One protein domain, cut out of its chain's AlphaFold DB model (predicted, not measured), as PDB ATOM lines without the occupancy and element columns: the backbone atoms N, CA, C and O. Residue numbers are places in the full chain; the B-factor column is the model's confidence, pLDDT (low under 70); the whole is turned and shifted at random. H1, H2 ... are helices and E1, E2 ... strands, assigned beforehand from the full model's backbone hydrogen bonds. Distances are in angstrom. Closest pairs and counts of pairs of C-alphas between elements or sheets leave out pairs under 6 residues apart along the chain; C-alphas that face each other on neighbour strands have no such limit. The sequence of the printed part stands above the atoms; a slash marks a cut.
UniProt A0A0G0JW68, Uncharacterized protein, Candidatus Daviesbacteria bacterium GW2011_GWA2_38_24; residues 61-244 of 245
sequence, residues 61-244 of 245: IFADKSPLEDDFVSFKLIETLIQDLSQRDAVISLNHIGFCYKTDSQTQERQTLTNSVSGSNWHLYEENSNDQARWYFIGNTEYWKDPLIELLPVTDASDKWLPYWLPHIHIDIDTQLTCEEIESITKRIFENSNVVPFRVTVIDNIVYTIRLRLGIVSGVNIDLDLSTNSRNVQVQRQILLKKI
ATOM      1  N   ILE A  61     131.501 100.852 142.441       85.62
ATOM      2  CA  ILE A  61     131.169 102.265 142.720       85.62
ATOM      3  C   ILE A  61     130.411 102.397 144.053       85.62
ATOM      4  O   ILE A  61     130.639 103.341 144.804       85.62
ATOM      5  N   PHE A  62     129.542 101.437 144.382       87.69
ATOM      6  CA  PHE A  62     128.722 101.442 145.599       87.69
ATOM      7  C   PHE A  62     129.260 100.542 146.722       87.69
ATOM      8  O   PHE A  62     128.501 100.182 147.626       87.69
ATOM      9  N   ALA A  63     130.539 100.157 146.675       87.31
ATOM     10  CA  ALA A  63     131.129  99.248 147.657       87.31
ATOM     11  C   ALA A  63     131.197  99.870 149.067       87.31
ATOM     12  O   ALA A  63     130.751  99.256 150.039       87.31
ATOM     13  N   ASP A  64     131.695 101.105 149.180       88.56
ATOM     14  CA  ASP A  64     131.912 101.810 150.454       88.56
ATOM     15  C   ASP A  64     130.669 102.568 150.944       88.56
ATOM     16  O   ASP A  64     130.700 103.786 151.110       88.56
ATOM     17  N   LYS A  65     129.561 101.849 151.153       89.94
ATOM     18  CA  LYS A  65     128.259 102.415 151.543       89.94
ATOM     19  C   LYS A  65     128.324 103.377 152.729       89.94
ATOM     20  O   LYS A  65     129.009 103.129 153.722       89.94
ATOM     21  N   SER A  66     127.489 104.411 152.664       90.00
ATOM     22  CA  SER A  66     127.198 105.274 153.801       90.00
ATOM     23  C   SER A  66     126.623 104.446 154.963       90.00
ATOM     24  O   SER A  66     125.731 103.623 154.741       90.00
ATOM     25  N   PRO A  67     127.092 104.665 156.206       89.62
ATOM     26  CA  PRO A  67     126.546 104.036 157.405       89.62
ATOM     27  C   PRO A  67     125.210 104.641 157.863       89.62
ATOM     28  O   PRO A  67     124.656 104.189 158.863       89.62
ATOM     29  N   LEU A  68     124.725 105.701 157.211       89.75
ATOM     30  CA  LEU A  68     123.466 106.347 157.566       89.75
ATOM     31  C   LEU A  68     122.267 105.536 157.057       89.75
ATOM     32  O   LEU A  68     122.355 104.826 156.056       89.75
ATOM     33  N   GLU A  69     121.139 105.668 157.751       92.25
ATOM     34  CA  GLU A  69     119.898 104.985 157.391       92.25
ATOM     35  C   GLU A  69     119.271 105.551 156.110       92.25
ATOM     36  O   GLU A  69     119.482 106.712 155.751       92.25
ATOM     37  N   ASP A  70     118.469 104.720 155.440       93.94
ATOM     38  CA  ASP A  70     117.666 105.134 154.292       93.94
ATOM     39  C   ASP A  70     116.666 106.216 154.728       93.94
ATOM     40  O   ASP A  70     115.659 105.941 155.382       93.94
ATOM     41  N   ASP A  71     116.942 107.452 154.328       92.75
ATOM     42  CA  ASP A  71     116.071 108.612 154.487       92.75
ATOM     43  C   ASP A  71     116.028 109.315 153.138       92.75
ATOM     44  O   ASP A  71     117.003 109.952 152.744       92.75
ATOM     45  N   PHE A  72     114.943 109.129 152.388       95.19
ATOM     46  CA  PHE A  72     114.762 109.730 151.071       95.19
ATOM     47  C   PHE A  72     113.534 110.631 151.067       95.19
ATOM     48  O   PHE A  72     112.446 110.238 151.495       95.19
ATOM     49  N   VAL A  73     113.710 111.845 150.550       96.00
ATOM     50  CA  VAL A  73     112.660 112.854 150.498       96.00
ATOM     51  C   VAL A  73     111.455 112.374 149.689       96.00
ATOM     52  O   VAL A  73     111.569 111.605 148.733       96.00
ATOM     53  N   SER A  74     110.262 112.849 150.052       94.88
ATOM     54  CA  SER A  74     109.049 112.532 149.299       94.88
ATOM     55  C   SER A  74     109.209 112.898 147.824       94.88
ATOM     56  O   SER A  74     109.528 114.039 147.484       94.88
ATOM     57  N   PHE A  75     108.886 111.950 146.945       93.69
ATOM     58  CA  PHE A  75     108.947 112.148 145.499       93.69
ATOM     59  C   PHE A  75     108.094 113.334 145.022       93.69
ATOM     60  O   PHE A  75     108.471 114.039 144.091       93.69
ATOM     61  N   LYS A  76     106.992 113.629 145.725       95.56
ATOM     62  CA  LYS A  76     106.130 114.786 145.447       95.56
ATOM     63  C   LYS A  76     106.868 116.125 145.589       95.56
ATOM     64  O   LYS A  76     106.542 117.076 144.884       95.56
ATOM     65  N   LEU A  77     107.848 116.223 146.491       96.94
ATOM     66  CA  LEU A  77     108.643 117.443 146.670       96.94
ATOM     67  C   LEU A  77     109.613 117.639 145.499       96.94
ATOM     68  O   LEU A  77     109.753 118.755 145.006       96.94
ATOM     69  N   ILE A  78     110.197 116.547 144.994       95.88
ATOM     70  CA  ILE A  78     111.017 116.557 143.774       95.88
ATOM     71  C   ILE A  78     110.150 116.959 142.577       95.88
ATOM     72  O   ILE A  78     110.512 117.863 141.834       95.88
ATOM     73  N   GLU A  79     108.967 116.358 142.428       95.44
ATOM     74  CA  GLU A  79     108.003 116.726 141.386       95.44
ATOM     75  C   GLU A  79     107.639 118.212 141.441       95.44
ATOM     76  O   GLU A  79     107.686 118.896 140.421       95.44
ATOM     77  N   THR A  80     107.356 118.732 142.636       96.56
ATOM     78  CA  THR A  80     107.040 120.153 142.838       96.56
ATOM     79  C   THR A  80     108.211 121.050 142.422       96.56
ATOM     80  O   THR A  80     107.990 122.070 141.773       96.56
ATOM     81  N   LEU A  81     109.454 120.667 142.740       96.56
ATOM     82  CA  LEU A  81     110.651 121.392 142.304       96.56
ATOM     83  C   LEU A  81     110.776 121.410 140.779       96.56
ATOM     84  O   LEU A  81     110.919 122.483 140.199       96.56
ATOM     85  N   ILE A  82     110.685 120.254 140.121       94.38
ATOM     86  CA  ILE A  82     110.812 120.171 138.659       94.38
ATOM     87  C   ILE A  82     109.690 120.946 137.960       94.38
ATOM     88  O   ILE A  82     109.944 121.634 136.970       94.38
ATOM     89  N   GLN A  83     108.466 120.909 138.490       94.12
ATOM     90  CA  GLN A  83     107.351 121.709 137.978       94.12
ATOM     91  C   GLN A  83     107.601 123.214 138.138       94.12
ATOM     92  O   GLN A  83     107.385 123.953 137.179       94.12
ATOM     93  N   ASP A  84     108.091 123.675 139.293       95.75
ATOM     94  CA  ASP A  84     108.402 125.094 139.520       95.75
ATOM     95  C   ASP A  84     109.521 125.586 138.588       95.75
ATOM     96  O   ASP A  84     109.382 126.634 137.956       95.75
ATOM     97  N   LEU A  85     110.588 124.794 138.417       95.25
ATOM     98  CA  LEU A  85     111.670 125.095 137.474       95.25
ATOM     99  C   LEU A  85     111.158 125.165 136.025       95.25
ATOM    100  O   LEU A  85     111.544 126.058 135.272       95.25
ATOM    101  N   SER A  86     110.256 124.257 135.643       92.19
ATOM    102  CA  SER A  86     109.655 124.227 134.302       92.19
ATOM    103  C   SER A  86     108.735 125.425 134.052       92.19
ATOM    104  O   SER A  86     108.796 126.036 132.990       92.19
ATOM    105  N   GLN A  87     107.899 125.799 135.026       93.50
ATOM    106  CA  GLN A  87     106.987 126.950 134.922       93.50
ATOM    107  C   GLN A  87     107.723 128.286 134.787       93.50
ATOM    108  O   GLN A  87     107.187 129.228 134.209       93.50
ATOM    109  N   ARG A  88     108.947 128.364 135.316       94.69
ATOM    110  CA  ARG A  88     109.832 129.528 135.204       94.69
ATOM    111  C   ARG A  88     110.646 129.564 133.914       94.69
ATOM    112  O   ARG A  88     111.373 130.530 133.726       94.69
ATOM    113  N   ASP A  89     110.571 128.521 133.085       93.44
ATOM    114  CA  ASP A  89     111.504 128.300 131.969       93.44
ATOM    115  C   ASP A  89     112.976 128.369 132.428       93.44
ATOM    116  O   ASP A  89     113.856 128.901 131.758       93.44
ATOM    117  N   ALA A  90     113.241 127.874 133.644       95.94
ATOM    118  CA  ALA A  90     114.532 128.035 134.304       95.94
ATOM    119  C   ALA A  90     115.569 126.996 133.862       95.94
ATOM    120  O   ALA A  90     116.765 127.242 133.998       95.94
ATOM    121  N   VAL A  91     115.128 125.830 133.385       94.25
ATOM    122  CA  VAL A  91     115.998 124.704 133.013       94.25
ATOM    123  C   VAL A  91     116.635 124.955 131.649       94.25
ATOM    124  O   VAL A  91     115.932 125.221 130.679       94.25
ATOM    125  N   ILE A  92     117.960 124.832 131.563       91.81
ATOM    126  CA  ILE A  92     118.716 124.961 130.309       91.81
ATOM    127  C   ILE A  92     118.965 123.585 129.691       91.81
ATOM    128  O   ILE A  92     118.657 123.371 128.519       91.81
ATOM    129  N   SER A  93     119.557 122.678 130.466       90.88
ATOM    130  CA  SER A  93     119.969 121.349 130.016       90.88
ATOM    131  C   SER A  93     120.289 120.453 131.204       90.88
ATOM    132  O   SER A  93     120.585 120.927 132.302       90.88
ATOM    133  N   LEU A  94     120.289 119.146 130.965       91.75
ATOM    134  CA  LEU A  94     121.003 118.219 131.827       91.75
ATOM    135  C   LEU A  94     122.503 118.322 131.528       91.75
ATOM    136  O   LEU A  94     122.921 118.082 130.398       91.75
ATOM    137  N   ASN A  95     123.307 118.633 132.540       92.94
ATOM    138  CA  ASN A  95     124.746 118.787 132.387       92.94
ATOM    139  C   ASN A  95     125.462 117.432 132.435       92.94
ATOM    140  O   ASN A  95     126.188 117.066 131.510       92.94
ATOM    141  N   HIS A  96     125.280 116.683 133.521       93.69
ATOM    142  CA  HIS A  96     125.873 115.363 133.683       93.69
ATOM    143  C   HIS A  96     125.160 114.542 134.760       93.69
ATOM    144  O   HIS A  96     124.413 115.066 135.588       93.69
ATOM    145  N   ILE A  97     125.417 113.235 134.741       93.69
ATOM    146  CA  ILE A  97     125.166 112.345 135.877       93.69
ATOM    147  C   ILE A  97     126.519 111.990 136.469       93.69
ATOM    148  O   ILE A  97     127.360 111.424 135.766       93.69
ATOM    149  N   GLY A  98     126.732 112.331 137.733       93.69
ATOM    150  CA  GLY A  98     128.010 112.129 138.392       93.69
ATOM    151  C   GLY A  98     127.988 111.049 139.454       93.69
ATOM    152  O   GLY A  98     126.987 110.832 140.136       93.69
ATOM    153  N   PHE A  99     129.122 110.366 139.584       92.81
ATOM    154  CA  PHE A  99     129.345 109.295 140.544       92.81
ATOM    155  C   PHE A  99     130.612 109.587 141.331       92.81
ATOM    156  O   PHE A  99     131.704 109.639 140.767       92.81
ATOM    157  N   CYS A 100     130.478 109.714 142.644       91.75
ATOM    158  CA  CYS A 100     131.609 109.851 143.549       91.75
ATOM    159  C   CYS A 100     131.752 108.583 144.378       91.75
ATOM    160  O   CYS A 100     130.790 108.116 144.996       91.75
ATOM    161  N   TYR A 101     132.954 108.019 144.373       90.62
ATOM    162  CA  TYR A 101     133.222 106.713 144.958       90.62
ATOM    163  C   TYR A 101     134.671 106.602 145.406       90.62
ATOM    164  O   TYR A 101     135.565 107.292 144.912       90.62
ATOM    165  N   LYS A 102     134.905 105.711 146.362       88.88
ATOM    166  CA  LYS A 102     136.241 105.457 146.878       88.88
ATOM    167  C   LYS A 102     137.031 104.571 145.913       88.88
ATOM    168  O   LYS A 102     136.485 103.665 145.287       88.88
ATOM    169  N   THR A 103     138.324 104.835 145.798       88.25
ATOM    170  CA  THR A 103     139.280 103.986 145.084       88.25
ATOM    171  C   THR A 103     140.586 103.907 145.862       88.25
ATOM    172  O   THR A 103     140.953 104.849 146.562       88.25
ATOM    173  N   ASP A 104     141.330 102.819 145.688       88.50
ATOM    174  CA  ASP A 104     142.664 102.682 146.280       88.50
ATOM    175  C   ASP A 104     143.693 103.588 145.584       88.50
ATOM    176  O   ASP A 104     144.689 103.994 146.180       88.50
ATOM    177  N   SER A 105     143.478 103.913 144.302       89.50
ATOM    178  CA  SER A 105     144.410 104.726 143.518       89.50
ATOM    179  C   SER A 105     143.728 105.447 142.361       89.50
ATOM    180  O   SER A 105     143.314 104.832 141.380       89.50
ATOM    181  N   GLN A 106     143.729 106.783 142.401       87.69
ATOM    182  CA  GLN A 106     143.287 107.626 141.281       87.69
ATOM    183  C   GLN A 106     144.092 107.396 139.994       87.69
ATOM    184  O   GLN A 106     143.567 107.580 138.896       87.69
ATOM    185  N   THR A 107     145.367 107.005 140.104       90.00
ATOM    186  CA  THR A 107     146.212 106.730 138.930       90.00
ATOM    187  C   THR A 107     145.810 105.418 138.268       90.00
ATOM    188  O   THR A 107     145.678 105.363 137.044       90.00
ATOM    189  N   GLN A 108     145.582 104.372 139.065       91.25
ATOM    190  CA  GLN A 108     145.100 103.096 138.547       91.25
ATOM    191  C   GLN A 108     143.686 103.240 137.987       91.25
ATOM    192  O   GLN A 108     143.410 102.737 136.901       91.25
ATOM    193  N   GLU A 109     142.829 104.000 138.669       90.75
ATOM    194  CA  GLU A 109     141.480 104.298 138.200       90.75
ATOM    195  C   GLU A 109     141.498 104.979 136.830       90.75
ATOM    196  O   GLU A 109     140.803 104.538 135.920       90.75
ATOM    197  N   ARG A 110     142.360 105.985 136.632       92.00
ATOM    198  CA  ARG A 110     142.540 106.632 135.324       92.00
ATOM    199  C   ARG A 110     142.871 105.624 134.229       92.00
ATOM    200  O   ARG A 110     142.328 105.716 133.129       92.00
ATOM    201  N   GLN A 111     143.769 104.680 134.511       92.69
ATOM    202  CA  GLN A 111     144.150 103.650 133.547       92.69
ATOM    203  C   GLN A 111     142.976 102.715 133.245       92.69
ATOM    204  O   GLN A 111     142.732 102.419 132.078       92.69
ATOM    205  N   THR A 112     142.231 102.295 134.268       91.38
ATOM    206  CA  THR A 112     141.017 101.486 134.110       91.38
ATOM    207  C   THR A 112     139.997 102.201 133.230       91.38
ATOM    208  O   THR A 112     139.550 101.625 132.246       91.38
ATOM    209  N   LEU A 113     139.694 103.472 133.508       92.06
ATOM    210  CA  LEU A 113     138.756 104.265 132.706       92.06
ATOM    211  C   LEU A 113     139.242 104.444 131.265       92.06
ATOM    212  O   LEU A 113     138.468 104.257 130.329       92.06
ATOM    213  N   THR A 114     140.531 104.731 131.073       93.19
ATOM    214  CA  THR A 114     141.133 104.845 129.736       93.19
ATOM    215  C   THR A 114     140.980 103.538 128.961       93.19
ATOM    216  O   THR A 114     140.570 103.556 127.802       93.19
ATOM    217  N   ASN A 115     141.251 102.396 129.597       91.50
ATOM    218  CA  ASN A 115     141.090 101.079 128.985       91.50
ATOM    219  C   ASN A 115     139.616 100.768 128.682       91.50
ATOM    220  O   ASN A 115     139.324 100.237 127.618       91.50
ATOM    221  N   SER A 116     138.689 101.125 129.578       88.50
ATOM    222  CA  SER A 116     137.248 100.907 129.387       88.50
ATOM    223  C   SER A 116     136.648 101.773 128.275       88.50
ATOM    224  O   SER A 116     135.674 101.366 127.648       88.50
ATOM    225  N   VAL A 117     137.212 102.958 128.031       90.94
ATOM    226  CA  VAL A 117     136.828 103.847 126.923       90.94
ATOM    227  C   VAL A 117     137.524 103.436 125.621       90.94
ATOM    228  O   VAL A 117     136.963 103.628 124.540       90.94
ATOM    229  N   SER A 118     138.714 102.833 125.703       87.12
ATOM    230  CA  SER A 118     139.490 102.377 124.545       87.12
ATOM    231  C   SER A 118     138.712 101.336 123.736       87.12
ATOM    232  O   SER A 118     138.433 100.239 124.207       87.12
ATOM    233  N   GLY A 119     138.369 101.677 122.492       81.25
ATOM    234  CA  GLY A 119     137.555 100.826 121.614       81.25
ATOM    235  C   GLY A 119     136.051 101.106 121.668       81.25
ATOM    236  O   GLY A 119     135.296 100.494 120.915       81.25
ATOM    237  N   SER A 120     135.613 102.050 122.504       84.69
ATOM    238  CA  SER A 120     134.290 102.668 122.397       84.69
ATOM    239  C   SER A 120     134.326 103.872 121.443       84.69
ATOM    240  O   SER A 120     135.394 104.343 121.053       84.69
ATOM    241  N   ASN A 121     133.155 104.408 121.090       85.94
ATOM    242  CA  ASN A 121     133.048 105.675 120.354       85.94
ATOM    243  C   ASN A 121     133.069 106.903 121.285       85.94
ATOM    244  O   ASN A 121     132.738 108.005 120.851       85.94
ATOM    245  N   TRP A 122     133.378 106.721 122.568       91.12
ATOM    246  CA  TRP A 122     133.374 107.791 123.558       91.12
ATOM    247  C   TRP A 122     134.771 108.314 123.836       91.12
ATOM    248  O   TRP A 122     135.771 107.670 123.527       91.12
ATOM    249  N   HIS A 123     134.811 109.495 124.442       93.00
ATOM    250  CA  HIS A 123     136.041 110.146 124.853       93.00
ATOM    251  C   HIS A 123     136.086 110.285 126.363       93.00
ATOM    252  O   HIS A 123     135.047 110.446 127.010       93.00
ATOM    253  N   LEU A 124     137.302 110.235 126.898       94.75
ATOM    254  CA  LEU A 124     137.581 110.495 128.303       94.75
ATOM    255  C   LEU A 124     138.238 111.864 128.420       94.75
ATOM    256  O   LEU A 124     139.224 112.147 127.738       94.75
ATOM    257  N   TYR A 125     137.723 112.686 129.321       95.31
ATOM    258  CA  TYR A 125     138.268 113.995 129.642       95.31
ATOM    259  C   TYR A 125     138.646 114.053 131.116       95.31
ATOM    260  O   TYR A 125     138.055 113.356 131.939       95.31
ATOM    261  N   GLU A 126     139.615 114.898 131.443       93.75
ATOM    262  CA  GLU A 126     139.960 115.257 132.815       93.75
ATOM    263  C   GLU A 126     139.784 116.760 133.043       93.75
ATOM    264  O   GLU A 126     140.122 117.579 132.183       93.75
ATOM    265  N   GLU A 127     139.274 117.112 134.221       89.06
ATOM    266  CA  GLU A 127     139.329 118.464 134.770       89.06
ATOM    267  C   GLU A 127     140.286 118.472 135.965       89.06
ATOM    268  O   GLU A 127     140.221 117.610 136.847       89.06
ATOM    269  N   ASN A 128     141.195 119.447 135.987       73.31
ATOM    270  CA  ASN A 128     142.058 119.666 137.141       73.31
ATOM    271  C   ASN A 128     141.285 120.464 138.192       73.31
ATOM    272  O   ASN A 128     140.856 121.580 137.902       73.31
ATOM    273  N   SER A 129     141.195 119.951 139.415       67.94
ATOM    274  CA  SER A 129     140.681 120.704 140.556       67.94
ATOM    275  C   SER A 129     141.819 121.212 141.452       67.94
ATOM    276  O   SER A 129     142.956 120.730 141.420       67.94
ATOM    277  N   ASN A 130     141.512 122.212 142.281       59.50
ATOM    278  CA  ASN A 130     142.476 122.804 143.216       59.50
ATOM    279  C   ASN A 130     142.772 121.912 144.439       59.50
ATOM    280  O   ASN A 130     143.708 122.190 145.186       59.50
ATOM    281  N   ASP A 131     141.992 120.854 144.658       57.66
ATOM    282  CA  ASP A 131     142.005 120.011 145.859       57.66
ATOM    283  C   ASP A 131     142.640 118.626 145.636       57.66
ATOM    284  O   ASP A 131     142.412 117.708 146.418       57.66
ATOM    285  N   GLN A 132     143.465 118.473 144.590       63.03
ATOM    286  CA  GLN A 132     144.088 117.199 144.178       63.03
ATOM    287  C   GLN A 132     143.085 116.112 143.753       63.03
ATOM    288  O   GLN A 132     143.505 115.009 143.395       63.03
ATOM    289  N   ALA A 133     141.781 116.399 143.749       69.69
ATOM    290  CA  ALA A 133     140.809 115.519 143.133       69.69
ATOM    291  C   ALA A 133     141.022 115.477 141.612       69.69
ATOM    292  O   ALA A 133     141.583 116.382 140.991       69.69
ATOM    293  N   ARG A 134     140.604 114.374 140.998       81.88
ATOM    294  CA  ARG A 134     140.626 114.222 139.544       81.88
ATOM    295  C   ARG A 134     139.225 113.920 139.085       81.88
ATOM    296  O   ARG A 134     138.676 112.883 139.446       81.88
ATOM    297  N   TRP A 135     138.664 114.855 138.337       91.06
ATOM    298  CA  TRP A 135     137.319 114.734 137.813       91.06
ATOM    299  C   TRP A 135     137.444 114.179 136.407       91.06
ATOM    300  O   TRP A 135     138.127 114.766 135.564       91.06
ATOM    301  N   TYR A 136     136.838 113.023 136.175       94.00
ATOM    302  CA  TYR A 136     136.833 112.399 134.865       94.00
ATOM    303  C   TYR A 136     135.454 112.520 134.247       94.00
ATOM    304  O   TYR A 136     134.450 112.283 134.910       94.00
ATOM    305  N   PHE A 137     135.410 112.833 132.957       94.81
ATOM    306  CA  PHE A 137     134.163 112.925 132.216       94.81
ATOM    307  C   PHE A 137     134.183 112.004 131.007       94.81
ATOM    308  O   PHE A 137     135.161 111.980 130.259       94.81
ATOM    309  N   ILE A 138     133.095 111.270 130.792       94.31
ATOM    310  CA  ILE A 138     132.907 110.405 129.626       94.31
ATOM    311  C   ILE A 138     131.790 110.977 128.760       94.31
ATOM    312  O   ILE A 138     130.679 111.203 129.240       94.31
ATOM    313  N   GLY A 139     132.082 111.185 127.475       92.94
ATOM    314  CA  GLY A 139     131.084 111.551 126.469       92.94
ATOM    315  C   GLY A 139     131.669 112.270 125.256       92.94
ATOM    316  O   GLY A 139     132.770 111.936 124.814       92.94
ATOM    317  N   ASN A 140     130.929 113.224 124.687       89.19
ATOM    318  CA  ASN A 140     131.377 114.042 123.558       89.19
ATOM    319  C   ASN A 140     131.250 115.535 123.891       89.19
ATOM    320  O   ASN A 140     130.185 115.990 124.282       89.19
ATOM    321  N   THR A 141     132.335 116.294 123.724       90.31
ATOM    322  CA  THR A 141     132.372 117.739 124.005       90.31
ATOM    323  C   THR A 141     132.180 118.605 122.759       90.31
ATOM    324  O   THR A 141     132.015 119.818 122.889       90.31
ATOM    325  N   GLU A 142     132.152 118.012 121.556       87.12
ATOM    326  CA  GLU A 142     131.862 118.732 120.306       87.12
ATOM    327  C   GLU A 142     130.464 119.369 120.348       87.12
ATOM    328  O   GLU A 142     130.286 120.532 119.976       87.12
ATOM    329  N   TYR A 143     129.488 118.636 120.891       87.06
ATOM    330  CA  TYR A 143     128.158 119.138 121.223       87.06
ATOM    331  C   TYR A 143     128.133 119.521 122.702       87.06
ATOM    332  O   TYR A 143     127.795 118.720 123.559       87.06
ATOM    333  N   TRP A 144     128.498 120.760 123.026       87.00
ATOM    334  CA  TRP A 144     128.685 121.187 124.423       87.00
ATOM    335  C   TRP A 144     127.430 121.091 125.314       87.00
ATOM    336  O   TRP A 144     127.563 121.130 126.535       87.00
ATOM    337  N   LYS A 145     126.237 120.992 124.712       86.75
ATOM    338  CA  LYS A 145     124.957 120.764 125.403       86.75
ATOM    339  C   LYS A 145     124.666 119.292 125.685       86.75
ATOM    340  O   LYS A 145     123.705 119.007 126.392       86.75
ATOM    341  N   ASP A 146     125.436 118.374 125.104       89.88
ATOM    342  CA  ASP A 146     125.264 116.962 125.391       89.88
ATOM    343  C   ASP A 146     125.683 116.677 126.835       89.88
ATOM    344  O   ASP A 146     126.696 117.207 127.318       89.88
ATOM    345  N   PRO A 147     124.915 115.826 127.532       92.00
ATOM    346  CA  PRO A 147     125.244 115.459 128.890       92.00
ATOM    347  C   PRO A 147     126.512 114.604 128.911       92.00
ATOM    348  O   PRO A 147     126.801 113.888 127.954       92.00
ATOM    349  N   LEU A 148     127.258 114.637 130.015       93.75
ATOM    350  CA  LEU A 148     128.386 113.728 130.254       93.75
ATOM    351  C   LEU A 148     128.093 112.776 131.422       93.75
ATOM    352  O   LEU A 148     127.151 112.969 132.190       93.75
ATOM    353  N   ILE A 149     128.919 111.744 131.572       93.88
ATOM    354  CA  ILE A 149     129.036 111.001 132.831       93.88
ATOM    355  C   ILE A 149     130.243 111.544 133.584       93.88
ATOM    356  O   ILE A 149     131.343 111.515 133.037       93.88
ATOM    357  N   GLU A 150     130.045 112.024 134.808       94.06
ATOM    358  CA  GLU A 150     131.131 112.432 135.704       94.06
ATOM    359  C   GLU A 150     131.524 111.268 136.624       94.06
ATOM    360  O   GLU A 150     130.679 110.558 137.172       94.06
ATOM    361  N   LEU A 151     132.824 111.069 136.805       93.25
ATOM    362  CA  LEU A 151     133.400 110.097 137.719       93.25
ATOM    363  C   LEU A 151     134.409 110.812 138.613       93.25
ATOM    364  O   LEU A 151     135.431 111.318 138.139       93.25
ATOM    365  N   LEU A 152     134.128 110.799 139.913       90.81
ATOM    366  CA  LEU A 152     134.949 111.396 140.956       90.81
ATOM    367  C   LEU A 152     135.508 110.303 141.883       90.81
ATOM    368  O   LEU A 152     134.943 110.024 142.944       90.81
ATOM    369  N   PRO A 153     136.615 109.652 141.494       89.81
ATOM    370  CA  PRO A 153     137.293 108.700 142.354       89.81
ATOM    371  C   PRO A 153     138.102 109.414 143.442       89.81
ATOM    372  O   PRO A 153     138.979 110.237 143.158       89.81
ATOM    373  N   VAL A 154     137.863 109.050 144.700       87.00
ATOM    374  CA  VAL A 154     138.558 109.621 145.862       87.00
ATOM    375  C   VAL A 154     139.388 108.567 146.592       87.00
ATOM    376  O   VAL A 154     138.930 107.448 146.804       87.00
ATOM    377  N   THR A 155     140.616 108.918 146.977       84.12
ATOM    378  CA  THR A 155     141.515 108.038 147.749       84.12
ATOM    379  C   THR A 155     141.451 108.328 149.246       84.12
ATOM    380  O   THR A 155     141.358 107.405 150.050       84.12
ATOM    381  N   ASP A 156     141.424 109.611 149.622       71.38
ATOM    382  CA  ASP A 156     141.358 110.059 151.016       71.38
ATOM    383  C   ASP A 156     139.936 110.473 151.390       71.38
ATOM    384  O   ASP A 156     139.576 111.650 151.461       71.38
ATOM    385  N   ALA A 157     139.103 109.481 151.677       61.25
ATOM    386  CA  ALA A 157     137.854 109.729 152.371       61.25
ATOM    387  C   ALA A 157     138.136 109.825 153.874       61.25
ATOM    388  O   ALA A 157     138.050 108.826 154.582       61.25
ATOM    389  N   SER A 158     138.502 111.005 154.390       62.47
ATOM    390  CA  SER A 158     138.549 111.162 155.851       62.47
ATOM    391  C   SER A 158     137.174 110.794 156.430       62.47
ATOM    392  O   SER A 158     136.172 111.274 155.892       62.47
ATOM    393  N   ASP A 159     137.123 110.020 157.519       56.56
ATOM    394  CA  ASP A 159     135.897 109.404 158.070       56.56
ATOM    395  C   ASP A 159     134.686 110.342 158.182       56.56
ATOM    396  O   ASP A 159     133.549 109.909 158.049       56.56
ATOM    397  N   LYS A 160     134.900 111.649 158.386       58.12
ATOM    398  CA  LYS A 160     133.824 112.650 158.488       58.12
ATOM    399  C   LYS A 160     133.028 112.880 157.194       58.12
ATOM    400  O   LYS A 160     131.881 113.306 157.270       58.12
ATOM    401  N   TRP A 161     133.625 112.644 156.024       64.06
ATOM    402  CA  TRP A 161     132.961 112.842 154.728       64.06
ATOM    403  C   TRP A 161     132.232 111.584 154.267       64.06
ATOM    404  O   TRP A 161     131.232 111.691 153.565       64.06
ATOM    405  N   LEU A 162     132.688 110.404 154.701       67.00
ATOM    406  CA  LEU A 162     132.147 109.116 154.272       67.00
ATOM    407  C   LEU A 162     130.614 109.027 154.437       67.00
ATOM    408  O   LEU A 162     129.953 108.678 153.468       67.00
ATOM    409  N   PRO A 163     129.997 109.444 155.565       75.31
ATOM    410  CA  PRO A 163     128.556 109.284 155.741       75.31
ATOM    411  C   PRO A 163     127.707 110.145 154.811       75.31
ATOM    412  O   PRO A 163     126.647 109.710 154.360       75.31
ATOM    413  N   TYR A 164     128.158 111.359 154.519       74.06
ATOM    414  CA  TYR A 164     127.350 112.358 153.821       74.06
ATOM    415  C   TYR A 164     127.731 112.519 152.351       74.06
ATOM    416  O   TYR A 164     126.978 113.134 151.605       74.06
ATOM    417  N   TRP A 165     128.885 111.982 151.944       80.31
ATOM    418  CA  TRP A 165     129.465 112.216 150.624       80.31
ATOM    419  C   TRP A 165     129.761 110.939 149.836       80.31
ATOM    420  O   TRP A 165     129.827 111.018 148.614       80.31
ATOM    421  N   LEU A 166     129.955 109.774 150.473       88.06
ATOM    422  CA  LEU A 166     130.377 108.556 149.770       88.06
ATOM    423  C   LEU A 166     129.491 107.330 150.069       88.06
ATOM    424  O   LEU A 166     129.056 107.150 151.203       88.06
ATOM    425  N   PRO A 167     129.238 106.479 149.056       91.62
ATOM    426  CA  PRO A 167     129.212 106.859 147.648       91.62
ATOM    427  C   PRO A 167     128.059 107.850 147.426       91.62
ATOM    428  O   PRO A 167     127.087 107.874 148.194       91.62
ATOM    429  N   HIS A 168     128.139 108.648 146.367       92.94
ATOM    430  CA  HIS A 168     126.981 109.421 145.930       92.94
ATOM    431  C   HIS A 168     126.797 109.395 144.421       92.94
ATOM    432  O   HIS A 168     127.749 109.229 143.655       92.94
ATOM    433  N   ILE A 169     125.546 109.593 144.027       94.38
ATOM    434  CA  ILE A 169     125.126 109.864 142.660       94.38
ATOM    435  C   ILE A 169     124.511 111.252 142.671       94.38
ATOM    436  O   ILE A 169     123.661 111.527 143.517       94.38
ATOM    437  N   HIS A 170     124.911 112.110 141.743       94.75
ATOM    438  CA  HIS A 170     124.289 113.415 141.580       94.75
ATOM    439  C   HIS A 170     123.806 113.617 140.147       94.75
ATOM    440  O   HIS A 170     124.400 113.129 139.185       94.75
ATOM    441  N   ILE A 171     122.682 114.313 140.022       95.56
ATOM    442  CA  ILE A 171     122.092 114.708 138.747       95.56
ATOM    443  C   ILE A 171     122.291 116.215 138.634       95.56
ATOM    444  O   ILE A 171     121.693 116.945 139.417       95.56
ATOM    445  N   ASP A 172     123.124 116.675 137.705       95.88
ATOM    446  CA  ASP A 172     123.441 118.098 137.556       95.88
ATOM    447  C   ASP A 172     122.625 118.722 136.421       95.88
ATOM    448  O   ASP A 172     122.677 118.276 135.269       95.88
ATOM    449  N   ILE A 173     121.844 119.746 136.762       95.62
ATOM    450  CA  ILE A 173     120.972 120.485 135.854       95.62
ATOM    451  C   ILE A 173     121.452 121.931 135.771       95.62
ATOM    452  O   ILE A 173     121.520 122.645 136.774       95.62
ATOM    453  N   ASP A 174     121.698 122.396 134.549       95.31
ATOM    454  CA  ASP A 174     121.996 123.798 134.291       95.31
ATOM    455  C   ASP A 174     120.717 124.630 134.332       95.31
ATOM    456  O   ASP A 174     119.706 124.277 133.713       95.31
ATOM    457  N   THR A 175     120.764 125.765 135.031       96.56
ATOM    458  CA  THR A 175     119.626 126.681 135.143       96.56
ATOM    459  C   THR A 175     120.007 128.120 134.808       96.56
ATOM    460  O   THR A 175     121.173 128.510 134.856       96.56
ATOM    461  N   GLN A 176     119.006 128.943 134.494       96.62
ATOM    462  CA  GLN A 176     119.160 130.395 134.344       96.62
ATOM    463  C   GLN A 176     119.056 131.152 135.683       96.62
ATOM    464  O   GLN A 176     119.104 132.385 135.701       96.62
ATOM    465  N   LEU A 177     118.928 130.435 136.802       98.00
ATOM    466  CA  LEU A 177     118.686 131.012 138.120       98.00
ATOM    467  C   LEU A 177     119.975 131.489 138.786       98.00
ATOM    468  O   LEU A 177     121.061 130.939 138.596       98.00
ATOM    469  N   THR A 178     119.832 132.501 139.628       97.88
ATOM    470  CA  THR A 178     120.856 132.916 140.588       97.88
ATOM    471  C   THR A 178     120.932 131.955 141.780       97.88
ATOM    472  O   THR A 178     120.034 131.142 142.018       97.88
ATOM    473  N   CYS A 179     122.007 132.070 142.565       97.56
ATOM    474  CA  CYS A 179     122.168 131.333 143.820       97.56
ATOM    475  C   CYS A 179     120.982 131.579 144.768       97.56
ATOM    476  O   CYS A 179     120.398 130.642 145.311       97.56
ATOM    477  N   GLU A 180     120.599 132.844 144.938       97.81
ATOM    478  CA  GLU A 180     119.546 133.280 145.853       97.81
ATOM    479  C   GLU A 180     118.169 132.744 145.441       97.81
ATOM    480  O   GLU A 180     117.368 132.357 146.294       97.81
ATOM    481  N   GLU A 181     117.888 132.691 144.138       98.38
ATOM    482  CA  GLU A 181     116.643 132.127 143.616       98.38
ATOM    483  C   GLU A 181     116.545 130.627 143.880       98.38
ATOM    484  O   GLU A 181     115.503 130.164 144.349       98.38
ATOM    485  N   ILE A 182     117.624 129.875 143.636       98.38
ATOM    486  CA  ILE A 182     117.660 128.437 143.923       98.38
ATOM    487  C   ILE A 182     117.460 128.196 145.424       98.38
ATOM    488  O   ILE A 182     116.600 127.404 145.806       98.38
ATOM    489  N   GLU A 183     118.184 128.911 146.290       97.94
ATOM    490  CA  GLU A 183     118.030 128.788 147.746       97.94
ATOM    491  C   GLU A 183     116.602 129.113 148.204       97.94
ATOM    492  O   GLU A 183     116.038 128.404 149.044       97.94
ATOM    493  N   SER A 184     115.991 130.157 147.634       97.88
ATOM    494  CA  SER A 184     114.617 130.559 147.937       97.88
ATOM    495  C   SER A 184     113.592 129.502 147.513       97.88
ATOM    496  O   SER A 184     112.716 129.138 148.304       97.88
ATOM    497  N   ILE A 185     113.715 128.969 146.291       98.00
ATOM    498  CA  ILE A 185     112.837 127.916 145.765       98.00
ATOM    499  C   ILE A 185     112.965 126.658 146.619       98.00
ATOM    500  O   ILE A 185     111.943 126.139 147.079       98.00
ATOM    501  N   THR A 186     114.193 126.211 146.889       97.19
ATOM    502  CA  THR A 186     114.447 125.029 147.714       97.19
ATOM    503  C   THR A 186     113.857 125.207 149.101       97.19
ATOM    504  O   THR A 186     113.073 124.368 149.531       97.19
ATOM    505  N   LYS A 187     114.145 126.317 149.793       96.69
ATOM    506  CA  LYS A 187     113.628 126.547 151.148       96.69
ATOM    507  C   LYS A 187     112.100 126.518 151.200       96.69
ATOM    508  O   LYS A 187     111.540 125.967 152.139       96.69
ATOM    509  N   ARG A 188     111.429 127.095 150.200       97.31
ATOM    510  CA  ARG A 188     109.962 127.106 150.113       97.31
ATOM    511  C   ARG A 188     109.384 125.710 149.872       97.31
ATOM    512  O   ARG A 188     108.381 125.362 150.479       97.31
ATOM    513  N   ILE A 189     109.972 124.936 148.961       98.00
ATOM    514  CA  ILE A 189     109.446 123.613 148.585       98.00
ATOM    515  C   ILE A 189     109.753 122.582 149.671       98.00
ATOM    516  O   ILE A 189     108.894 121.780 150.024       98.00
ATOM    517  N   PHE A 190     110.955 122.630 150.233       97.06
ATOM    518  CA  PHE A 190     111.486 121.635 151.159       97.06
ATOM    519  C   PHE A 190     111.376 122.045 152.635       97.06
ATOM    520  O   PHE A 190     111.990 121.393 153.477       97.06
ATOM    521  N   GLU A 191     110.572 123.065 152.964       94.31
ATOM    522  CA  GLU A 191     110.439 123.655 154.311       94.31
ATOM    523  C   GLU A 191     110.230 122.616 155.427       94.31
ATOM    524  O   GLU A 191     110.773 122.756 156.519       94.31
ATOM    525  N   ASN A 192     109.472 121.553 155.140       92.25
ATOM    526  CA  ASN A 192     109.144 120.484 156.087       92.25
ATOM    527  C   ASN A 192     109.939 119.191 155.832       92.25
ATOM    528  O   ASN A 192     109.435 118.092 156.062       92.25
ATOM    529  N   SER A 193     111.156 119.303 155.299       93.50
ATOM    530  CA  SER A 193     112.043 118.171 155.014       93.50
ATOM    531  C   SER A 193     113.473 118.443 155.488       93.50
ATOM    532  O   SER A 193     113.816 119.567 155.843       93.50
ATOM    533  N   ASN A 194     114.324 117.417 155.440       90.44
ATOM    534  CA  ASN A 194     115.745 117.524 155.784       90.44
ATOM    535  C   ASN A 194     116.615 118.087 154.639       90.44
ATOM    536  O   ASN A 194     117.836 118.167 154.780       90.44
ATOM    537  N   VAL A 195     116.020 118.457 153.498       95.00
ATOM    538  CA  VAL A 195     116.763 118.948 152.332       95.00
ATOM    539  C   VAL A 195     117.143 120.412 152.541       95.00
ATOM    540  O   VAL A 195     116.288 121.295 152.608       95.00
ATOM    541  N   VAL A 196     118.448 120.674 152.599       92.81
ATOM    542  CA  VAL A 196     119.024 122.015 152.753       92.81
ATOM    543  C   VAL A 196     119.919 122.306 151.546       92.81
ATOM    544  O   VAL A 196     120.708 121.435 151.174       92.81
ATOM    545  N   PRO A 197     119.830 123.499 150.925       95.00
ATOM    546  CA  PRO A 197     120.715 123.856 149.825       95.00
ATOM    547  C   PRO A 197     122.159 123.996 150.317       95.00
ATOM    548  O   PRO A 197     122.434 124.732 151.266       95.00
ATOM    549  N   PHE A 198     123.084 123.308 149.654       94.00
ATOM    550  CA  PHE A 198     124.509 123.353 149.964       94.00
ATOM    551  C   PHE A 198     125.305 123.886 148.769       94.00
ATOM    552  O   PHE A 198     125.239 123.342 147.672       94.00
ATOM    553  N   ARG A 199     126.070 124.962 148.961       94.06
ATOM    554  CA  ARG A 199     126.898 125.566 147.904       94.06
ATOM    555  C   ARG A 199     128.158 124.715 147.713       94.06
ATOM    556  O   ARG A 199     129.028 124.737 148.578       94.06
ATOM    557  N   VAL A 200     128.249 123.969 146.610       86.31
ATOM    558  CA  VAL A 200     129.354 123.012 146.376       86.31
ATOM    559  C   VAL A 200     130.515 123.613 145.593       86.31
ATOM    560  O   VAL A 200     131.670 123.355 145.914       86.31
ATOM    561  N   THR A 201     130.229 124.463 144.609       83.44
ATOM    562  CA  THR A 201     131.257 125.054 143.746       83.44
ATOM    563  C   THR A 201     131.270 126.559 143.946       83.44
ATOM    564  O   THR A 201     130.389 127.263 143.450       83.44
ATOM    565  N   VAL A 202     132.266 127.049 144.690       84.69
ATOM    566  CA  VAL A 202     132.458 128.477 144.969       84.69
ATOM    567  C   VAL A 202     133.866 128.889 144.553       84.69
ATOM    568  O   VAL A 202     134.841 128.439 145.151       84.69
ATOM    569  N   ILE A 203     133.977 129.745 143.537       84.56
ATOM    570  CA  ILE A 203     135.260 130.262 143.030       84.56
ATOM    571  C   ILE A 203     135.174 131.782 143.036       84.56
ATOM    572  O   ILE A 203     134.220 132.341 142.502       84.56
ATOM    573  N   ASP A 204     136.132 132.448 143.682       86.75
ATOM    574  CA  ASP A 204     136.164 133.912 143.817       86.75
ATOM    575  C   ASP A 204     134.846 134.508 144.354       86.75
ATOM    576  O   ASP A 204     134.379 135.555 143.913       86.75
ATOM    577  N   ASN A 205     134.241 133.825 145.336       88.38
ATOM    578  CA  ASN A 205     132.929 134.130 145.933       88.38
ATOM    579  C   ASN A 205     131.721 134.008 144.986       88.38
ATOM    580  O   ASN A 205     130.608 134.358 145.377       88.38
ATOM    581  N   ILE A 206     131.905 133.479 143.777       90.69
ATOM    582  CA  ILE A 206     130.820 133.171 142.845       90.69
ATOM    583  C   ILE A 206     130.383 131.726 143.071       90.69
ATOM    584  O   ILE A 206     131.205 130.811 143.029       90.69
ATOM    585  N   VAL A 207     129.087 131.526 143.315       94.12
ATOM    586  CA  VAL A 207     128.482 130.199 143.472       94.12
ATOM    587  C   VAL A 207     128.037 129.694 142.104       94.12
ATOM    588  O   VAL A 207     127.184 130.302 141.460       94.12
ATOM    589  N   TYR A 208     128.591 128.565 141.681       94.56
ATOM    590  CA  TYR A 208     128.284 127.944 140.392       94.56
ATOM    591  C   TYR A 208     127.239 126.841 140.506       94.56
ATOM    592  O   TYR A 208     126.502 126.616 139.553       94.56
ATOM    593  N   THR A 209     127.158 126.173 141.659       95.81
ATOM    594  CA  THR A 209     126.270 125.021 141.850       95.81
ATOM    595  C   THR A 209     125.810 124.912 143.290       95.81
ATOM    596  O   THR A 209     126.598 125.067 144.232       95.81
ATOM    597  N   ILE A 210     124.521 124.627 143.444       97.56
ATOM    598  CA  ILE A 210     123.875 124.312 144.710       97.56
ATOM    599  C   ILE A 210     123.417 122.861 144.658       97.56
ATOM    600  O   ILE A 210     122.651 122.473 143.781       97.56
ATOM    601  N   ARG A 211     123.856 122.080 145.637       96.94
ATOM    602  CA  ARG A 211     123.494 120.686 145.829       96.94
ATOM    603  C   ARG A 211     122.324 120.549 146.780       96.94
ATOM    604  O   ARG A 211     122.327 121.126 147.869       96.94
ATOM    605  N   LEU A 212     121.358 119.734 146.380       96.75
ATOM    606  CA  LEU A 212     120.228 119.308 147.188       96.75
ATOM    607  C   LEU A 212     120.371 117.813 147.459       96.75
ATOM    608  O   LEU A 212     120.128 116.992 146.576       96.75
ATOM    609  N   ARG A 213     120.740 117.445 148.687       95.19
ATOM    610  CA  ARG A 213     120.760 116.034 149.082       95.19
ATOM    611  C   ARG A 213     119.334 115.533 149.229       95.19
ATOM    612  O   ARG A 213     118.651 115.898 150.182       95.19
ATOM    613  N   LEU A 214     118.886 114.716 148.281       96.19
ATOM    614  CA  LEU A 214     117.533 114.161 148.273       96.19
ATOM    615  C   LEU A 214     117.386 113.044 149.303       96.19
ATOM    616  O   LEU A 214     116.288 112.816 149.806       96.19
ATOM    617  N   GLY A 215     118.487 112.363 149.620       95.06
ATOM    618  CA  GLY A 215     118.508 111.361 150.668       95.06
ATOM    619  C   GLY A 215     119.456 110.205 150.415       95.06
ATOM    620  O   GLY A 215     120.400 110.313 149.634       95.06
ATOM    621  N   ILE A 216     119.181 109.091 151.087       95.00
ATOM    622  CA  ILE A 216     119.976 107.863 151.031       95.00
ATOM    623  C   ILE A 216     119.081 106.697 150.641       95.00
ATOM    624  O   ILE A 216     117.973 106.547 151.154       95.00
ATOM    625  N   VAL A 217     119.582 105.858 149.738       94.75
ATOM    626  CA  VAL A 217     118.941 104.598 149.364       94.75
ATOM    627  C   VAL A 217     119.983 103.494 149.392       94.75
ATOM    628  O   VAL A 217     120.955 103.533 148.646       94.75
ATOM    629  N   SER A 218     119.778 102.485 150.236       93.19
ATOM    630  CA  SER A 218     120.679 101.338 150.395       93.19
ATOM    631  C   SER A 218     122.147 101.735 150.591       93.19
ATOM    632  O   SER A 218     123.048 101.133 150.000       93.19
ATOM    633  N   GLY A 219     122.374 102.769 151.407       92.88
ATOM    634  CA  GLY A 219     123.704 103.307 151.702       92.88
ATOM    635  C   GLY A 219     124.341 104.130 150.575       92.88
ATOM    636  O   GLY A 219     125.530 104.422 150.652       92.88
ATOM    637  N   VAL A 220     123.594 104.512 149.533       93.88
ATOM    638  CA  VAL A 220     124.056 105.421 148.469       93.88
ATOM    639  C   VAL A 220     123.358 106.768 148.612       93.88
ATOM    640  O   VAL A 220     122.128 106.828 148.636       93.88
ATOM    641  N   ASN A 221     124.133 107.848 148.700       94.25
ATOM    642  CA  ASN A 221     123.593 109.206 148.713       94.25
ATOM    643  C   ASN A 221     123.109 109.585 147.308       94.25
ATOM    644  O   ASN A 221     123.787 109.307 146.318       94.25
ATOM    645  N   ILE A 222     121.946 110.219 147.218       95.62
ATOM    646  CA  ILE A 222     121.388 110.707 145.959       95.62
ATOM    647  C   ILE A 222     121.180 112.212 146.085       95.62
ATOM    648  O   ILE A 222     120.435 112.680 146.951       95.62
ATOM    649  N   ASP A 223     121.810 112.945 145.179       96.25
ATOM    650  CA  ASP A 223     121.823 114.398 145.145       96.25
ATOM    651  C   ASP A 223     121.217 114.926 143.834       96.25
ATOM    652  O   ASP A 223     121.283 114.292 142.777       96.25
ATOM    653  N   LEU A 224     120.636 116.120 143.904       97.38
ATOM    654  CA  LEU A 224     120.238 116.921 142.752       97.38
ATOM    655  C   LEU A 224     121.008 118.237 142.795       97.38
ATOM    656  O   LEU A 224     120.829 119.032 143.718       97.38
ATOM    657  N   ASP A 225     121.833 118.463 141.786       97.50
ATOM    658  CA  ASP A 225     122.641 119.663 141.650       97.50
ATOM    659  C   ASP A 225     121.939 120.635 140.697       97.50
ATOM    660  O   ASP A 225     121.554 120.288 139.581       97.50
ATOM    661  N   LEU A 226     121.744 121.865 141.168       97.94
ATOM    662  CA  LEU A 226     121.198 122.972 140.395       97.94
ATOM    663  C   LEU A 226     122.310 123.987 140.169       97.94
ATOM    664  O   LEU A 226     122.772 124.661 141.098       97.94
ATOM    665  N   SER A 227     122.750 124.079 138.924       97.00
ATOM    666  CA  SER A 227     123.803 124.994 138.519       97.00
ATOM    667  C   SER A 227     123.234 126.378 138.222       97.00
ATOM    668  O   SER A 227     122.168 126.518 137.618       97.00
ATOM    669  N   THR A 228     123.929 127.409 138.697       97.69
ATOM    670  CA  THR A 228     123.519 128.808 138.566       97.69
ATOM    671  C   THR A 228     123.818 129.332 137.163       97.69
ATOM    672  O   THR A 228     124.659 128.798 136.437       97.69
ATOM    673  N   ASN A 229     123.224 130.472 136.818       95.75
ATOM    674  CA  ASN A 229     123.523 131.204 135.586       95.75
ATOM    675  C   ASN A 229     124.963 131.733 135.479       95.75
ATOM    676  O   ASN A 229     125.350 132.247 134.430       95.75
ATOM    677  N   SER A 230     125.765 131.613 136.540       95.00
ATOM    678  CA  SER A 230     127.192 131.943 136.499       95.00
ATOM    679  C   SER A 230     128.023 130.828 135.858       95.00
ATOM    680  O   SER A 230     129.142 131.079 135.411       95.00
ATOM    681  N   ARG A 231     127.499 129.596 135.778       91.75
ATOM    682  CA  ARG A 231     128.197 128.475 135.144       91.75
ATOM    683  C   ARG A 231     128.163 128.600 133.625       91.75
ATOM    684  O   ARG A 231     127.114 128.553 132.993       91.75
ATOM    685  N   ASN A 232     129.349 128.677 133.024       90.00
ATOM    686  CA  ASN A 232     129.516 128.620 131.578       90.00
ATOM    687  C   ASN A 232     129.971 127.220 131.151       90.00
ATOM    688  O   ASN A 232     131.166 126.930 131.062       90.00
ATOM    689  N   VAL A 233     128.997 126.352 130.878       90.44
ATOM    690  CA  VAL A 233     129.242 124.958 130.478       90.44
ATOM    691  C   VAL A 233     130.035 124.878 129.184       90.44
ATOM    692  O   VAL A 233     130.943 124.063 129.075       90.44
ATOM    693  N   GLN A 234     129.769 125.758 128.216       91.19
ATOM    694  CA  GLN A 234     130.521 125.763 126.967       91.19
ATOM    695  C   GLN A 234     132.020 125.990 127.215       91.19
ATOM    696  O   GLN A 234     132.848 125.259 126.672       91.19
ATOM    697  N   VAL A 235     132.374 126.955 128.071       89.50
ATOM    698  CA  VAL A 235     133.767 127.190 128.481       89.50
ATOM    699  C   VAL A 235     134.336 125.976 129.206       89.50
ATOM    700  O   VAL A 235     135.447 125.557 128.884       89.50
ATOM    701  N   GLN A 236     133.585 125.367 130.125       88.50
ATOM    702  CA  GLN A 236     134.029 124.145 130.796       88.50
ATOM    703  C   GLN A 236     134.371 123.050 129.773       88.50
ATOM    704  O   GLN A 236     135.494 122.551 129.759       88.50
ATOM    705  N   ARG A 237     133.442 122.736 128.858       91.06
ATOM    706  CA  ARG A 237     133.597 121.671 127.854       91.06
ATOM    707  C   ARG A 237     134.721 121.933 126.854       91.06
ATOM    708  O   ARG A 237     135.396 120.989 126.461       91.06
ATOM    709  N   GLN A 238     134.901 123.181 126.420       88.38
ATOM    710  CA  GLN A 238     135.809 123.519 125.316       88.38
ATOM    711  C   GLN A 238     137.195 123.984 125.773       88.38
ATOM    712  O   GLN A 238     138.137 123.925 124.985       88.38
ATOM    713  N   ILE A 239     137.326 124.481 127.006       87.06
ATOM    714  CA  ILE A 239     138.556 125.124 127.494       87.06
ATOM    715  C   ILE A 239     139.124 124.403 128.717       87.06
ATOM    716  O   ILE A 239     140.337 124.209 128.793       87.06
ATOM    717  N   LEU A 240     138.276 124.030 129.681       88.75
ATOM    718  CA  LEU A 240     138.745 123.470 130.954       88.75
ATOM    719  C   LEU A 240     138.968 121.957 130.876       88.75
ATOM    720  O   LEU A 240     139.972 121.465 131.396       88.75
ATOM    721  N   LEU A 241     138.076 121.235 130.194       92.69
ATOM    722  CA  LEU A 241     138.203 119.795 129.994       92.69
ATOM    723  C   LEU A 241     139.345 119.463 129.032       92.69
ATOM    724  O   LEU A 241     139.370 119.891 127.878       92.69
ATOM    725  N   LYS A 242     140.275 118.625 129.494       92.81
ATOM    726  CA  LYS A 242     141.384 118.118 128.684       92.81
ATOM    727  C   LYS A 242     141.089 116.702 128.235       92.81
ATOM    728  O   LYS A 242     140.888 115.813 129.056       92.81
ATOM    729  N   LYS A 243     141.089 116.480 126.924       93.69
ATOM    730  CA  LYS A 243     140.894 115.149 126.346       93.69
ATOM    731  C   LYS A 243     142.089 114.243 126.659       93.69
ATOM    732  O   LYS A 243     143.229 114.613 126.390       93.69
ATOM    733  N   ILE A 244     141.807 113.054 127.187       92.56
ATOM    734  CA  ILE A 244     142.773 111.971 127.398       92.56
ATOM    735  C   ILE A 244     142.786 111.036 126.179       92.56
ATOM    736  O   ILE A 244     143.862 110.736 125.662       92.56
TER     737      ILE A 244
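This is residues 61 to 244 of the 245 residues of an uncharacterized protein of Candidatus Daviesbacteria bacterium GW2011_GWA2_38_24 (UniProt A0A0G0JW68). One large sheet of eight strands, strongly twisted and curled like part of a barrel, has H2 and H4 packed on its outer face, near its two edges. H1 packs on H4 with its residues 77 to 81 and only grazes the sheet, while H3 and H5 lie near opposite ends of the strands. The printed part has 184 residues, with five named helices and eight named strands in the order H1 E1 H2 E2 E3 E4 H3 E5 H4 E6 E7 E8 H5; the class is mixed, helices and strands. The mixed sheet runs E2 E3 E4 E1 E5 E8 E7 E6. The whole is compact, with a radius of gyration of the C-alphas of 16.6 A, and rounded, spanning 45 by 38 by 32 A.

Inner strands E1, residues 91 to 102, and E5, 168 to 175, are antiparallel at 160 degrees, with N 95 and O 172 2.8 A apart. E4, 148 to 154, is parallel to E1, with N 152 and O 99 at 2.8 A. E2, 123 to 128, E3, 134 to 139, and E4 form a meander, each strand the antiparallel neighbour of the one before; N 125 and O 137 are 2.8 A apart, N 151 and O 136 2.8 A. E8, 220 to 227, is parallel to E5, with N 225 and O 171 at 2.8 A. E6, 197 to 203, E7, 206 to 217, and E8 form a second meander, with N 208 and O 201 at 2.8 A and N 212 and O 224 at 2.8 A. H2, 106 to 117, and H4, 179 to 189, are on one face of the sheet and with it make two layers, one of helices and one of strands. H2 runs along E3 at a height over the sheet of 9.4 A, H4 along E7 at 9.3 A. E1, H2, E2 and E5, H4, E6 are split strand-helix-strand units, in each of which the two strands run the same way in the sheet but are not neighbours, with E3 and E4 between the first two and E8 and E7 between the second two; both crossovers are right-handed. H1, 75 to 87, touches H4 with residues 77 to 81 alone, opposite ways at a steep tilt of 46 degrees; their closest C-alphas, of Leu 77 and Ile 189, are 6.5 A apart. H5, 233 to 240, and H3, 162 to 165, are on the sheet, only just over none of its strands. Every O i to N i+4 pair is within hydrogen-bond range in H1, H2, H4 and H5; H3 is too short for one.

H1 begins at C-alpha 75 (108.947, 112.148, 145.499) and is 18.3 A long. E1 measures 31.2 A and E7 31.6 A. H5 ends at C-alpha 240 (138.745, 123.470, 130.954).

The C-alphas farthest apart, of Gly 119 and Asn 192, are 48.8 A apart. The printed part has no cut and no long link. Residues 129 to 133 and 157 to 162 are under pLDDT 70.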